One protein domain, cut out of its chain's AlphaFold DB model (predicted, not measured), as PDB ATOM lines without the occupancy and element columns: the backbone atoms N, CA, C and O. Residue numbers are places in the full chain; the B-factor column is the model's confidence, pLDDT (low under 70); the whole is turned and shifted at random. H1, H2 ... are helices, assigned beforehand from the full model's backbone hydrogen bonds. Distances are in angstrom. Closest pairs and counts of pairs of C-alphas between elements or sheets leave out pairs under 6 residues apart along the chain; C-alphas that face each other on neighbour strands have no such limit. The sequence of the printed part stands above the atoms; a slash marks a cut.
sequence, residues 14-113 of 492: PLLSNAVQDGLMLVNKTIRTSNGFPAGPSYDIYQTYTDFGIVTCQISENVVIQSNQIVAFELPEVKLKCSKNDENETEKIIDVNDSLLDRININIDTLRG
ATOM      1  N   PRO A  14      90.970 157.078 144.742       42.75
ATOM      2  CA  PRO A  14      90.966 158.387 144.084       42.75
ATOM      3  C   PRO A  14      91.794 158.355 142.801       42.75
ATOM      4  O   PRO A  14      91.366 158.859 141.768       42.75
ATOM      5  N   LEU A  15      92.951 157.684 142.845       47.56
ATOM      6  CA  LEU A  15      93.817 157.492 141.684       47.56
ATOM      7  C   LEU A  15      93.126 156.686 140.581       47.56
ATOM      8  O   LEU A  15      93.243 157.057 139.417       47.56
ATOM      9  N   LEU A  16      92.366 155.639 140.922       47.12
ATOM     10  CA  LEU A  16      91.665 154.830 139.923       47.12
ATOM     11  C   LEU A  16      90.479 155.588 139.305       47.12
ATOM     12  O   LEU A  16      90.337 155.592 138.085       47.12
ATOM     13  N   SER A  17      89.655 156.273 140.106       53.41
ATOM     14  CA  SER A  17      88.548 157.081 139.571       53.41
ATOM     15  C   SER A  17      89.036 158.250 138.715       53.41
ATOM     16  O   SER A  17      88.468 158.475 137.647       53.41
ATOM     17  N   ASN A  18      90.106 158.938 139.123       55.53
ATOM     18  CA  ASN A  18      90.693 160.021 138.333       55.53
ATOM     19  C   ASN A  18      91.333 159.476 137.046       55.53
ATOM     20  O   ASN A  18      91.012 159.960 135.967       55.53
ATOM     21  N   ALA A  19      92.131 158.402 137.116       56.66
ATOM     22  CA  ALA A  19      92.725 157.776 135.929       56.66
ATOM     23  C   ALA A  19      91.670 157.270 134.927       56.66
ATOM     24  O   ALA A  19      91.859 157.401 133.717       56.66
ATOM     25  N   VAL A  20      90.541 156.737 135.407       67.19
ATOM     26  CA  VAL A  20      89.425 156.305 134.552       67.19
ATOM     27  C   VAL A  20      88.672 157.500 133.955       67.19
ATOM     28  O   VAL A  20      88.330 157.454 132.774       67.19
ATOM     29  N   GLN A  21      88.432 158.582 134.706       73.06
ATOM     30  CA  GLN A  21      87.776 159.783 134.166       73.06
ATOM     31  C   GLN A  21      88.661 160.533 133.162       73.06
ATOM     32  O   GLN A  21      88.204 160.834 132.057       73.06
ATOM     33  N   ASP A  22      89.926 160.781 133.498       76.12
ATOM     34  CA  ASP A  22      90.891 161.449 132.620       76.12
ATOM     35  C   ASP A  22      91.187 160.601 131.375       76.12
ATOM     36  O   ASP A  22      91.186 161.114 130.250       76.12
ATOM     37  N   GLY A  23      91.334 159.282 131.550       78.69
ATOM     38  CA  GLY A  23      91.453 158.322 130.455       78.69
ATOM     39  C   GLY A  23      90.233 158.334 129.533       78.69
ATOM     40  O   GLY A  23      90.382 158.442 128.316       78.69
ATOM     41  N   LEU A  24      89.015 158.317 130.086       80.56
ATOM     42  CA  LEU A  24      87.777 158.383 129.304       80.56
ATOM     43  C   LEU A  24      87.627 159.723 128.565       80.56
ATOM     44  O   LEU A  24      87.166 159.740 127.421       80.56
ATOM     45  N   MET A  25      88.034 160.847 129.165       85.12
ATOM     46  CA  MET A  25      88.067 162.146 128.481       85.12
ATOM     47  C   MET A  25      89.058 162.146 127.312       85.12
ATOM     48  O   MET A  25      88.724 162.632 126.226       85.12
ATOM     49  N   LEU A  26      90.247 161.563 127.498       85.25
ATOM     50  CA  LEU A  26      91.256 161.437 126.447       85.25
ATOM     51  C   LEU A  26      90.774 160.532 125.303       85.25
ATOM     52  O   LEU A  26      90.841 160.942 124.146       85.25
ATOM     53  N   VAL A  27      90.205 159.362 125.610       84.38
ATOM     54  CA  VAL A  27      89.613 158.443 124.619       84.38
ATOM     55  C   VAL A  27      88.510 159.137 123.817       84.38
ATOM     56  O   VAL A  27      88.535 159.111 122.587       84.38
ATOM     57  N   ASN A  28      87.586 159.844 124.477       85.94
ATOM     58  CA  ASN A  28      86.535 160.605 123.792       85.94
ATOM     59  C   ASN A  28      87.093 161.711 122.884       85.94
ATOM     60  O   ASN A  28      86.556 161.947 121.798       85.94
ATOM     61  N   LYS A  29      88.170 162.391 123.297       89.69
ATOM     62  CA  LYS A  29      88.861 163.383 122.461       89.69
ATOM     63  C   LYS A  29      89.481 162.719 121.228       89.69
ATOM     64  O   LYS A  29      89.255 163.204 120.124       89.69
ATOM     65  N   THR A  30      90.176 161.597 121.402       85.31
ATOM     66  CA  THR A  30      90.785 160.825 120.308       85.31
ATOM     67  C   THR A  30      89.738 160.319 119.316       85.31
ATOM     68  O   THR A  30      89.915 160.510 118.117       85.31
ATOM     69  N   ILE A  31      88.607 159.773 119.782       86.62
ATOM     70  CA  ILE A  31      87.490 159.344 118.917       86.62
ATOM     71  C   ILE A  31      86.947 160.524 118.100       86.62
ATOM     72  O   ILE A  31      86.781 160.409 116.888       86.62
ATOM     73  N   ARG A  32      86.719 161.690 118.722       89.38
ATOM     74  CA  ARG A  32      86.257 162.894 118.003       89.38
ATOM     75  C   ARG A  32      87.258 163.369 116.950       89.38
ATOM     76  O   ARG A  32      86.836 163.797 115.882       89.38
ATOM     77  N   THR A  33      88.558 163.295 117.235       87.88
ATOM     78  CA  THR A  33      89.611 163.640 116.269       87.88
ATOM     79  C   THR A  33      89.694 162.616 115.132       87.88
ATOM     80  O   THR A  33      89.806 163.019 113.979       87.88
ATOM     81  N   SER A  34      89.547 161.322 115.432       86.12
ATOM     82  CA  SER A  34      89.493 160.235 114.441       86.12
ATOM     83  C   SER A  34      88.295 160.379 113.495       86.12
ATOM     84  O   SER A  34      88.443 160.302 112.280       86.12
ATOM     85  N   ASN A  35      87.117 160.727 114.022       86.44
ATOM     86  CA  ASN A  35      85.919 160.992 113.216       86.44
ATOM     87  C   ASN A  35      86.033 162.254 112.336       86.44
ATOM     88  O   ASN A  35      85.221 162.447 111.435       86.44
ATOM     89  N   GLY A  36      87.007 163.130 112.610       84.56
ATOM     90  CA  GLY A  36      87.356 164.276 111.765       84.56
ATOM     91  C   GLY A  36      88.410 163.965 110.697       84.56
ATOM     92  O   GLY A  36      88.775 164.862 109.937       84.56
ATOM     93  N   PHE A  37      88.923 162.733 110.642       83.38
ATOM     94  CA  PHE A  37      89.893 162.317 109.636       83.38
ATOM     95  C   PHE A  37      89.227 162.205 108.250       83.38
ATOM     96  O   PHE A  37      88.049 161.843 108.170       83.38
ATOM     97  N   PRO A  38      89.928 162.510 107.138       83.50
ATOM     98  CA  PRO A  38      89.352 162.349 105.806       83.50
ATOM     99  C   PRO A  38      88.883 160.912 105.559       83.50
ATOM    100  O   PRO A  38      89.624 159.969 105.816       83.50
ATOM    101  N   ALA A  39      87.672 160.759 105.021       80.81
ATOM    102  CA  ALA A  39      87.050 159.471 104.721       80.81
ATOM    103  C   ALA A  39      86.462 159.453 103.299       80.81
ATOM    104  O   ALA A  39      86.156 160.507 102.728       80.81
ATOM    105  N   GLY A  40      86.292 158.254 102.732       80.94
ATOM    106  CA  GLY A  40      85.727 158.056 101.391       80.94
ATOM    107  C   GLY A  40      86.496 158.826 100.301       80.94
ATOM    108  O   GLY A  40      87.717 158.929 100.394       80.94
ATOM    109  N   PRO A  41      85.814 159.452  99.319       81.88
ATOM    110  CA  PRO A  41      86.473 160.137  98.200       81.88
ATOM    111  C   PRO A  41      87.482 161.221  98.605       81.88
ATOM    112  O   PRO A  41      88.432 161.491  97.874       81.88
ATOM    113  N   SER A  42      87.309 161.845  99.774       81.12
ATOM    114  CA  SER A  42      88.285 162.805 100.303       81.12
ATOM    115  C   SER A  42      89.587 162.113 100.714       81.12
ATOM    116  O   SER A  42      90.663 162.633 100.436       81.12
ATOM    117  N   TYR A  43      89.500 160.938 101.346       83.69
ATOM    118  CA  TYR A  43      90.665 160.126 101.706       83.69
ATOM    119  C   TYR A  43      91.433 159.672 100.462       83.69
ATOM    120  O   TYR A  43      92.654 159.795 100.434       83.69
ATOM    121  N   ASP A  44      90.723 159.245  99.415       80.44
ATOM    122  CA  ASP A  44      91.326 158.815  98.147       80.44
ATOM    123  C   ASP A  44      92.118 159.949  97.470       80.44
ATOM    124  O   ASP A  44      93.198 159.721  96.925       80.44
ATOM    125  N   ILE A  45      91.630 161.192  97.563       84.62
ATOM    126  CA  ILE A  45      92.361 162.380  97.097       84.62
ATOM    127  C   ILE A  45      93.603 162.627  97.963       84.62
ATOM    128  O   ILE A  45      94.688 162.844  97.419       84.62
ATOM    129  N   TYR A  46      93.495 162.571  99.295       81.88
ATOM    130  CA  TYR A  46      94.652 162.781 100.175       81.88
ATOM    131  C   TYR A  46      95.708 161.666 100.063       81.88
ATOM    132  O   TYR A  46      96.899 161.960 100.137       81.88
ATOM    133  N   GLN A  47      95.311 160.421  99.777       79.75
ATOM    134  CA  GLN A  47      96.206 159.292  99.470       79.75
ATOM    135  C   GLN A  47      97.124 159.547  98.259       79.75
ATOM    136  O   GLN A  47      98.171 158.911  98.153       79.75
ATOM    137  N   THR A  48      96.787 160.485  97.361       84.81
ATOM    138  CA  THR A  48      97.677 160.858  96.242       84.81
ATOM    139  C   THR A  48      98.915 161.653  96.679       84.81
ATOM    140  O   THR A  48      99.888 161.719  95.927       84.81
ATOM    141  N   TYR A  49      98.917 162.221  97.891       88.81
ATOM    142  CA  TYR A  49     100.057 162.949  98.451       88.81
ATOM    143  C   TYR A  49     100.945 162.002  99.268       88.81
ATOM    144  O   TYR A  49     100.507 161.406 100.254       88.81
ATOM    145  N   THR A  50     102.228 161.913  98.904       86.69
ATOM    146  CA  THR A  50     103.219 161.042  99.564       86.69
ATOM    147  C   THR A  50     103.305 161.274 101.069       86.69
ATOM    148  O   THR A  50     103.330 160.320 101.843       86.69
ATOM    149  N   ASP A  51     103.285 162.536 101.490       85.50
ATOM    150  CA  ASP A  51     103.485 162.925 102.888       85.50
ATOM    151  C   ASP A  51     102.294 162.492 103.760       85.50
ATOM    152  O   ASP A  51     102.469 162.034 104.889       85.50
ATOM    153  N   PHE A  52     101.077 162.541 103.205       86.19
ATOM    154  CA  PHE A  52      99.868 162.025 103.849       86.19
ATOM    155  C   PHE A  52      99.897 160.495 103.954       86.19
ATOM    156  O   PHE A  52      99.524 159.941 104.992       86.19
ATOM    157  N   GLY A  53     100.396 159.806 102.923       80.69
ATOM    158  CA  GLY A  53     100.619 158.357 102.940       80.69
ATOM    159  C   GLY A  53     101.607 157.912 104.028       80.69
ATOM    160  O   GLY A  53     101.349 156.940 104.735       80.69
ATOM    161  N   ILE A  54     102.701 158.656 104.225       82.94
ATOM    162  CA  ILE A  54     103.696 158.377 105.278       82.94
ATOM    163  C   ILE A  54     103.074 158.554 106.670       82.94
ATOM    164  O   ILE A  54     103.179 157.664 107.517       82.94
ATOM    165  N   VAL A  55     102.387 159.678 106.905       85.62
ATOM    166  CA  VAL A  55     101.765 159.978 108.207       85.62
ATOM    167  C   VAL A  55     100.642 158.991 108.542       85.62
ATOM    168  O   VAL A  55     100.568 158.523 109.677       85.62
ATOM    169  N   THR A  56      99.794 158.627 107.575       84.31
ATOM    170  CA  THR A  56      98.729 157.628 107.792       84.31
ATOM    171  C   THR A  56      99.294 156.247 108.102       84.31
ATOM    172  O   THR A  56      98.845 155.631 109.064       84.31
ATOM    173  N   CYS A  57     100.320 155.790 107.375       83.25
ATOM    174  CA  CYS A  57     100.988 154.511 107.647       83.25
ATOM    175  C   CYS A  57     101.522 154.448 109.088       83.25
ATOM    176  O   CYS A  57     101.224 153.503 109.818       83.25
ATOM    177  N   GLN A  58     102.216 155.499 109.538       85.56
ATOM    178  CA  GLN A  58     102.758 155.567 110.897       85.56
ATOM    179  C   GLN A  58     101.668 155.581 111.982       85.56
ATOM    180  O   GLN A  58     101.846 154.985 113.046       85.56
ATOM    181  N   ILE A  59     100.540 156.260 111.737       85.62
ATOM    182  CA  ILE A  59      99.399 156.285 112.665       85.62
ATOM    183  C   ILE A  59      98.746 154.898 112.747       85.62
ATOM    184  O   ILE A  59      98.502 154.423 113.855       85.62
ATOM    185  N   SER A  60      98.523 154.227 111.615       84.94
ATOM    186  CA  SER A  60      97.957 152.871 111.577       84.94
ATOM    187  C   SER A  60      98.834 151.854 112.316       84.94
ATOM    188  O   SER A  60      98.323 151.076 113.120       84.94
ATOM    189  N   GLU A  61     100.158 151.900 112.127       85.88
ATOM    190  CA  GLU A  61     101.102 151.071 112.889       85.88
ATOM    191  C   GLU A  61     101.006 151.331 114.399       85.88
ATOM    192  O   GLU A  61     100.911 150.388 115.187       85.88
ATOM    193  N   ASN A  62     100.965 152.602 114.813       86.69
ATOM    194  CA  ASN A  62     100.861 152.981 116.225       86.69
ATOM    195  C   ASN A  62      99.550 152.506 116.872       86.69
ATOM    196  O   ASN A  62      99.565 152.087 118.032       86.69
ATOM    197  N   VAL A  63      98.432 152.547 116.138       86.38
ATOM    198  CA  VAL A  63      97.143 151.995 116.589       86.38
ATOM    199  C   VAL A  63      97.255 150.481 116.761       86.38
ATOM    200  O   VAL A  63      96.944 149.978 117.835       86.38
ATOM    201  N   VAL A  64      97.781 149.758 115.767       86.62
ATOM    202  CA  VAL A  64      97.960 148.296 115.843       86.62
ATOM    203  C   VAL A  64      98.880 147.887 116.999       86.62
ATOM    204  O   VAL A  64      98.612 146.884 117.662       86.62
ATOM    205  N   ILE A  65      99.939 148.648 117.295       86.88
ATOM    206  CA  ILE A  65     100.821 148.393 118.446       86.88
ATOM    207  C   ILE A  65     100.056 148.543 119.770       86.88
ATOM    208  O   ILE A  65     100.129 147.650 120.613       86.88
ATOM    209  N   GLN A  66      99.291 149.625 119.946       85.44
ATOM    210  CA  GLN A  66      98.510 149.863 121.169       85.44
ATOM    211  C   GLN A  66      97.369 148.849 121.332       85.44
ATOM    212  O   GLN A  66      97.181 148.294 122.414       85.44
ATOM    213  N   SER A  67      96.650 148.527 120.254       85.69
ATOM    214  CA  SER A  67      95.627 147.480 120.271       85.69
ATOM    215  C   SER A  67      96.225 146.116 120.619       85.69
ATOM    216  O   SER A  67      95.640 145.399 121.422       85.69
ATOM    217  N   ASN A  68      97.418 145.773 120.117       86.12
ATOM    218  CA  ASN A  68      98.115 144.544 120.508       86.12
ATOM    219  C   ASN A  68      98.520 144.511 121.991       86.12
ATOM    220  O   ASN A  68      98.554 143.427 122.561       86.12
ATOM    221  N   GLN A  69      98.806 145.647 122.637       83.62
ATOM    222  CA  GLN A  69      99.081 145.678 124.082       83.62
ATOM    223  C   GLN A  69      97.836 145.319 124.908       83.62
ATOM    224  O   GLN A  69      97.953 144.611 125.904       83.62
ATOM    225  N   ILE A  70      96.653 145.763 124.471       81.62
ATOM    226  CA  ILE A  70      95.368 145.425 125.106       81.62
ATOM    227  C   ILE A  70      94.990 143.969 124.798       81.62
ATOM    228  O   ILE A  70      94.693 143.196 125.704       81.62
ATOM    229  N   VAL A  71      95.051 143.569 123.526       81.81
ATOM    230  CA  VAL A  71      94.716 142.209 123.085       81.81
ATOM    231  C   VAL A  71      95.630 141.169 123.733       81.81
ATOM    232  O   VAL A  71      95.135 140.134 124.157       81.81
ATOM    233  N   ALA A  72      96.928 141.440 123.888       78.56
ATOM    234  CA  ALA A  72      97.855 140.497 124.511       78.56
ATOM    235  C   ALA A  72      97.623 140.287 126.019       78.56
ATOM    236  O   ALA A  72      98.138 139.313 126.565       78.56
ATOM    237  N   PHE A  73      96.876 141.171 126.691       76.19
ATOM    238  CA  PHE A  73      96.457 140.970 128.080       76.19
ATOM    239  C   PHE A  73      95.286 139.979 128.180       76.19
ATOM    240  O   PHE A  73      95.269 139.143 129.076       76.19
ATOM    241  N   GLU A  74      94.338 140.042 127.240       72.38
ATOM    242  CA  GLU A  74      93.136 139.196 127.236       72.38
ATOM    243  C   GLU A  74      93.343 137.861 126.505       72.38
ATOM    244  O   GLU A  74      92.975 136.804 127.007       72.38
ATOM    245  N   LEU A  75      93.973 137.893 125.328       76.56
ATOM    246  CA  LEU A  75      94.302 136.732 124.502       76.56
ATOM    247  C   LEU A  75      95.755 136.852 123.983       76.56
ATOM    248  O   LEU A  75      95.964 137.272 122.842       76.56
ATOM    249  N   PRO A  76      96.773 136.434 124.768       73.81
ATOM    250  CA  PRO A  76      98.205 136.578 124.443       73.81
ATOM    251  C   PRO A  76      98.656 136.031 123.075       73.81
ATOM    252  O   PRO A  76      99.684 136.447 122.534       73.81
ATOM    253  N   GLU A  77      97.911 135.075 122.515       70.88
ATOM    254  CA  GLU A  77      98.186 134.458 121.211       70.88
ATOM    255  C   GLU A  77      97.642 135.264 120.019       70.88
ATOM    256  O   GLU A  77      98.107 135.090 118.887       70.88
ATOM    257  N   VAL A  78      96.661 136.143 120.243       77.12
ATOM    258  CA  VAL A  78      96.038 136.940 119.182       77.12
ATOM    259  C   VAL A  78      96.935 138.133 118.875       77.12
ATOM    260  O   VAL A  78      97.248 138.946 119.739       77.12
ATOM    261  N   LYS A  79      97.360 138.243 117.612       82.12
ATOM    262  CA  LYS A  79      98.152 139.375 117.123       82.12
ATOM    263  C   LYS A  79      97.474 140.034 115.935       82.12
ATOM    264  O   LYS A  79      97.256 139.398 114.895       82.12
ATOM    265  N   LEU A  80      97.187 141.316 116.118       82.38
ATOM    266  CA  LEU A  80      96.712 142.221 115.089       82.38
ATOM    267  C   LEU A  80      97.872 142.626 114.180       82.38
ATOM    268  O   LEU A  80      98.991 142.854 114.653       82.38
ATOM    269  N   LYS A  81      97.613 142.727 112.878       82.00
ATOM    270  CA  LYS A  81      98.593 143.173 111.877       82.00
ATOM    271  C   LYS A  81      98.096 144.416 111.155       82.00
ATOM    272  O   LYS A  81      96.917 144.520 110.845       82.00
ATOM    273  N   CYS A  82      99.014 145.318 110.805       71.12
ATOM    274  CA  CYS A  82      98.715 146.390 109.861       71.12
ATOM    275  C   CYS A  82      98.561 145.763 108.463       71.12
ATOM    276  O   CYS A  82      99.542 145.373 107.829       71.12
ATOM    277  N   SER A  83      97.313 145.589 108.040       64.38
ATOM    278  CA  SER A  83      96.878 144.904 106.819       64.38
ATOM    279  C   SER A  83      96.043 145.870 105.974       64.38
ATOM    280  O   SER A  83      95.535 146.851 106.499       64.38
ATOM    281  N   LYS A  84      95.896 145.606 104.669       57.91
ATOM    282  CA  LYS A  84      94.870 146.265 103.829       57.91
ATOM    283  C   LYS A  84      93.560 145.466 103.748       57.91
ATOM    284  O   LYS A  84      92.596 145.937 103.158       57.91
ATOM    285  N   ASN A  85      93.557 144.245 104.285       54.25
ATOM    286  CA  ASN A  85      92.370 143.419 104.478       54.25
ATOM    287  C   ASN A  85      91.974 143.523 105.953       54.25
ATOM    288  O   ASN A  85      92.566 142.834 106.789       54.25
ATOM    289  N   ASP A  86      91.002 144.384 106.241       62.12
ATOM    290  CA  ASP A  86      90.586 144.716 107.609       62.12
ATOM    291  C   ASP A  86      89.659 143.654 108.229       62.12
ATOM    292  O   ASP A  86      89.579 143.544 109.451       62.12
ATOM    293  N   GLU A  87      88.990 142.832 107.413       62.09
ATOM    294  CA  GLU A  87      87.954 141.877 107.853       62.09
ATOM    295  C   GLU A  87      88.485 140.840 108.866       62.09
ATOM    296  O   GLU A  87      87.976 140.749 109.978       62.09
ATOM    297  N   ASN A  88      89.574 140.133 108.541       71.38
ATOM    298  CA  ASN A  88      90.203 139.128 109.420       71.38
ATOM    299  C   ASN A  88      90.764 139.742 110.720       71.38
ATOM    300  O   ASN A  88      90.739 139.132 111.787       71.38
ATOM    301  N   GLU A  89      91.277 140.972 110.661       77.75
ATOM    302  CA  GLU A  89      91.757 141.664 111.862       77.75
ATOM    303  C   GLU A  89      90.579 142.164 112.724       77.75
ATOM    304  O   GLU A  89      90.686 142.185 113.948       77.75
ATOM    305  N   THR A  90      89.432 142.470 112.107       77.19
ATOM    306  CA  THR A  90      88.177 142.812 112.798       77.19
ATOM    307  C   THR A  90      87.564 141.595 113.495       77.19
ATOM    308  O   THR A  90      87.165 141.714 114.651       77.19
ATOM    309  N   GLU A  91      87.550 140.415 112.862       76.75
ATOM    310  CA  GLU A  91      87.092 139.159 113.490       76.75
ATOM    311  C   GLU A  91      87.862 138.853 114.784       76.75
ATOM    312  O   GLU A  91      87.256 138.595 115.821       76.75
ATOM    313  N   LYS A  92      89.193 139.002 114.783       79.81
ATOM    314  CA  LYS A  92      90.015 138.842 115.999       79.81
ATOM    315  C   LYS A  92      89.654 139.822 117.117       79.81
ATOM    316  O   LYS A  92      89.806 139.490 118.288       79.81
ATOM    317  N   ILE A  93      89.236 141.044 116.779       81.31
ATOM    318  CA  ILE A  93      88.796 142.044 117.767       81.31
ATOM    319  C   ILE A  93      87.421 141.661 118.331       81.31
ATOM    320  O   ILE A  93      87.177 141.875 119.517       81.31
ATOM    321  N   ILE A  94      86.545 141.062 117.518       78.75
ATOM    322  CA  ILE A  94      85.261 140.511 117.971       78.75
ATOM    323  C   ILE A  94      85.502 139.353 118.954       78.75
ATOM    324  O   ILE A  94      85.004 139.436 120.072       78.75
ATOM    325  N   ASP A  95      86.359 138.378 118.621       76.38
ATOM    326  CA  ASP A  95      86.745 137.270 119.522       76.38
ATOM    327  C   ASP A  95      87.215 137.768 120.910       76.38
ATOM    328  O   ASP A  95      86.839 137.221 121.951       76.38
ATOM    329  N   VAL A  96      88.046 138.820 120.939       79.50
ATOM    330  CA  VAL A  96      88.546 139.437 122.184       79.50
ATOM    331  C   VAL A  96      87.412 140.118 122.961       79.50
ATOM    332  O   VAL A  96      87.331 139.975 124.181       79.50
ATOM    333  N   ASN A  97      86.530 140.846 122.272       82.19
ATOM    334  CA  ASN A  97      85.394 141.524 122.896       82.19
ATOM    335  C   ASN A  97      84.363 140.540 123.463       82.19
ATOM    336  O   ASN A  97      83.854 140.775 124.557       82.19
ATOM    337  N   ASP A  98      84.084 139.435 122.774       79.50
ATOM    338  CA  ASP A  98      83.160 138.408 123.260       79.50
ATOM    339  C   ASP A  98      83.713 137.741 124.529       79.50
ATOM    340  O   ASP A  98      83.006 137.635 125.531       79.50
ATOM    341  N   SER A  99      85.015 137.419 124.557       76.50
ATOM    342  CA  SER A  99      85.689 136.901 125.759       76.50
ATOM    343  C   SER A  99      85.626 137.878 126.949       76.50
ATOM    344  O   SER A  99      85.342 137.474 128.082       76.50
ATOM    345  N   LEU A 100      85.822 139.178 126.691       78.50
ATOM    346  CA  LEU A 100      85.662 140.246 127.685       78.50
ATOM    347  C   LEU A 100      84.229 140.326 128.232       78.50
ATOM    348  O   LEU A 100      84.033 140.419 129.448       78.50
ATOM    349  N   LEU A 101      83.230 140.305 127.346       78.69
ATOM    350  CA  LEU A 101      81.816 140.426 127.701       78.69
ATOM    351  C   LEU A 101      81.308 139.197 128.462       78.69
ATOM    352  O   LEU A 101      80.604 139.363 129.457       78.69
ATOM    353  N   ASP A 102      81.722 137.990 128.079       74.81
ATOM    354  CA  ASP A 102      81.408 136.760 128.814       74.81
ATOM    355  C   ASP A 102      81.948 136.809 130.247       74.81
ATOM    356  O   ASP A 102      81.215 136.532 131.202       74.81
ATOM    357  N   ARG A 103      83.199 137.256 130.439       73.94
ATOM    358  CA  ARG A 103      83.778 137.434 131.782       73.94
ATOM    359  C   ARG A 103      83.020 138.482 132.605       73.94
ATOM    360  O   ARG A 103      82.808 138.288 133.804       73.94
ATOM    361  N   ILE A 104      82.578 139.577 131.983       78.12
ATOM    362  CA  ILE A 104      81.743 140.599 132.636       78.12
ATOM    363  C   ILE A 104      80.385 140.013 133.051       78.12
ATOM    364  O   ILE A 104      79.971 140.211 134.195       78.12
ATOM    365  N   ASN A 105      79.722 139.254 132.175       70.19
ATOM    366  CA  ASN A 105      78.440 138.607 132.467       70.19
ATOM    367  C   ASN A 105      78.557 137.620 133.641       70.19
ATOM    368  O   ASN A 105      77.780 137.712 134.590       70.19
ATOM    369  N   ILE A 106      79.582 136.760 133.647       66.81
ATOM    370  CA  ILE A 106      79.864 135.815 134.746       66.81
ATOM    371  C   ILE A 106      80.033 136.547 136.086       66.81
ATOM    372  O   ILE A 106      79.471 136.131 137.105       66.81
ATOM    373  N   ASN A 107      80.770 137.661 136.095       69.00
ATOM    374  CA  ASN A 107      80.967 138.470 137.299       69.00
ATOM    375  C   ASN A 107      79.658 139.130 137.770       69.00
ATOM    376  O   ASN A 107      79.374 139.147 138.969       69.00
ATOM    377  N   ILE A 108      78.827 139.624 136.847       73.31
ATOM    378  CA  ILE A 108      77.509 140.201 137.158       73.31
ATOM    379  C   ILE A 108      76.558 139.142 137.733       73.31
ATOM    380  O   ILE A 108      75.900 139.408 138.738       73.31
ATOM    381  N   ASP A 109      76.497 137.945 137.152       66.88
ATOM    382  CA  ASP A 109      75.613 136.867 137.620       66.88
ATOM    383  C   ASP A 109      76.048 136.310 138.984       66.88
ATOM    384  O   ASP A 109      75.206 136.014 139.840       66.88
ATOM    385  N   THR A 110      77.361 136.268 139.226       64.38
ATOM    386  CA  THR A 110      77.946 135.953 140.538       64.38
ATOM    387  C   THR A 110      77.519 136.983 141.589       64.38
ATOM    388  O   THR A 110      77.033 136.603 142.655       64.38
ATOM    389  N   LEU A 111      77.610 138.281 141.275       66.25
ATOM    390  CA  LEU A 111      77.185 139.370 142.169       66.25
ATOM    391  C   LEU A 111      75.663 139.430 142.383       66.25
ATOM    392  O   LEU A 111      75.209 139.863 143.441       66.25
ATOM    393  N   ARG A 112      74.862 138.991 141.406       63.00
ATOM    394  CA  ARG A 112      73.390 138.944 141.498       63.00
ATOM    395  C   ARG A 112      72.854 137.769 142.313       63.00
ATOM    396  O   ARG A 112      71.652 137.717 142.556       63.00
ATOM    397  N   GLY A 113      73.703 136.827 142.725       50.22
ATOM    398  CA  GLY A 113      73.274 135.665 143.504       50.22
ATOM    399  C   GLY A 113      72.410 134.672 142.718       50.22
ATOM    400  O   GLY A 113      71.707 133.869 143.328       50.22
TER     401      GLY A 113
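Overview. This is residues 14 to 113 of the 492 residues of the protein "PM-Scl autoantigen-like protein" of Operophtera brumata (winter moth) (UniProt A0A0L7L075). Three long helices make a loose, open frame: H1 sticks out as a free arm, short H2 lies at the turn at one end, and H3 folds back from there. A long link returns alongside H3, and H4 then runs the same way as H3, packing on its last part before residues 101 to 113 stick out. The printed part has 100 residues, with named helices H1, H2, H3, H4 in that order and no named strand, and its class is all helix. It is loose, with a radius of gyration of the C-alphas of 17.5 A, and elongated, spanning 59 by 33 by 22 A.

Along the chain. H1, residues 14 to 34, begins with C-alpha 14 at (90.966, 158.387, 144.084) and is 29.7 A long. H2 is residues 41 to 46, 8.8 A. H3, residues 50 to 74, begins with C-alpha 50 at (103.219, 161.042, 99.564) and is 36.7 A long. H4, residues 86 to 111, is 37.5 A long and ends with C-alpha 111 at (77.185, 139.370, 142.169).

Arrangement. H1 is apart from H2, H3 and H4. H2 and H3 are close but not clearly touching, with the closest C-alphas, those of Tyr 46 and Phe 52, 6.4 A apart. H3 touches H4 with residues 71 to 74 alone; the closest C-alphas, of Val 71 and Val 96, are 6.8 A apart. H3 and H4 run the same way at a shallow tilt of 33 degrees, only just short of steep. In H1, H2 and H4 every O i to N i+4 pair is within hydrogen-bond range; in H3, 19 of 21 are.

Size, cuts and confidence. The C-alphas farthest apart, of Tyr 49 and Gly 113, are 59.1 A apart. The printed part has no cut. The link from H3 to H4, 11 residues, is long. Mean pLDDT of the printed part is 77.1; residues 14 to 20, 83 to 87, 106 to 107 and 109 to 113 are under 70.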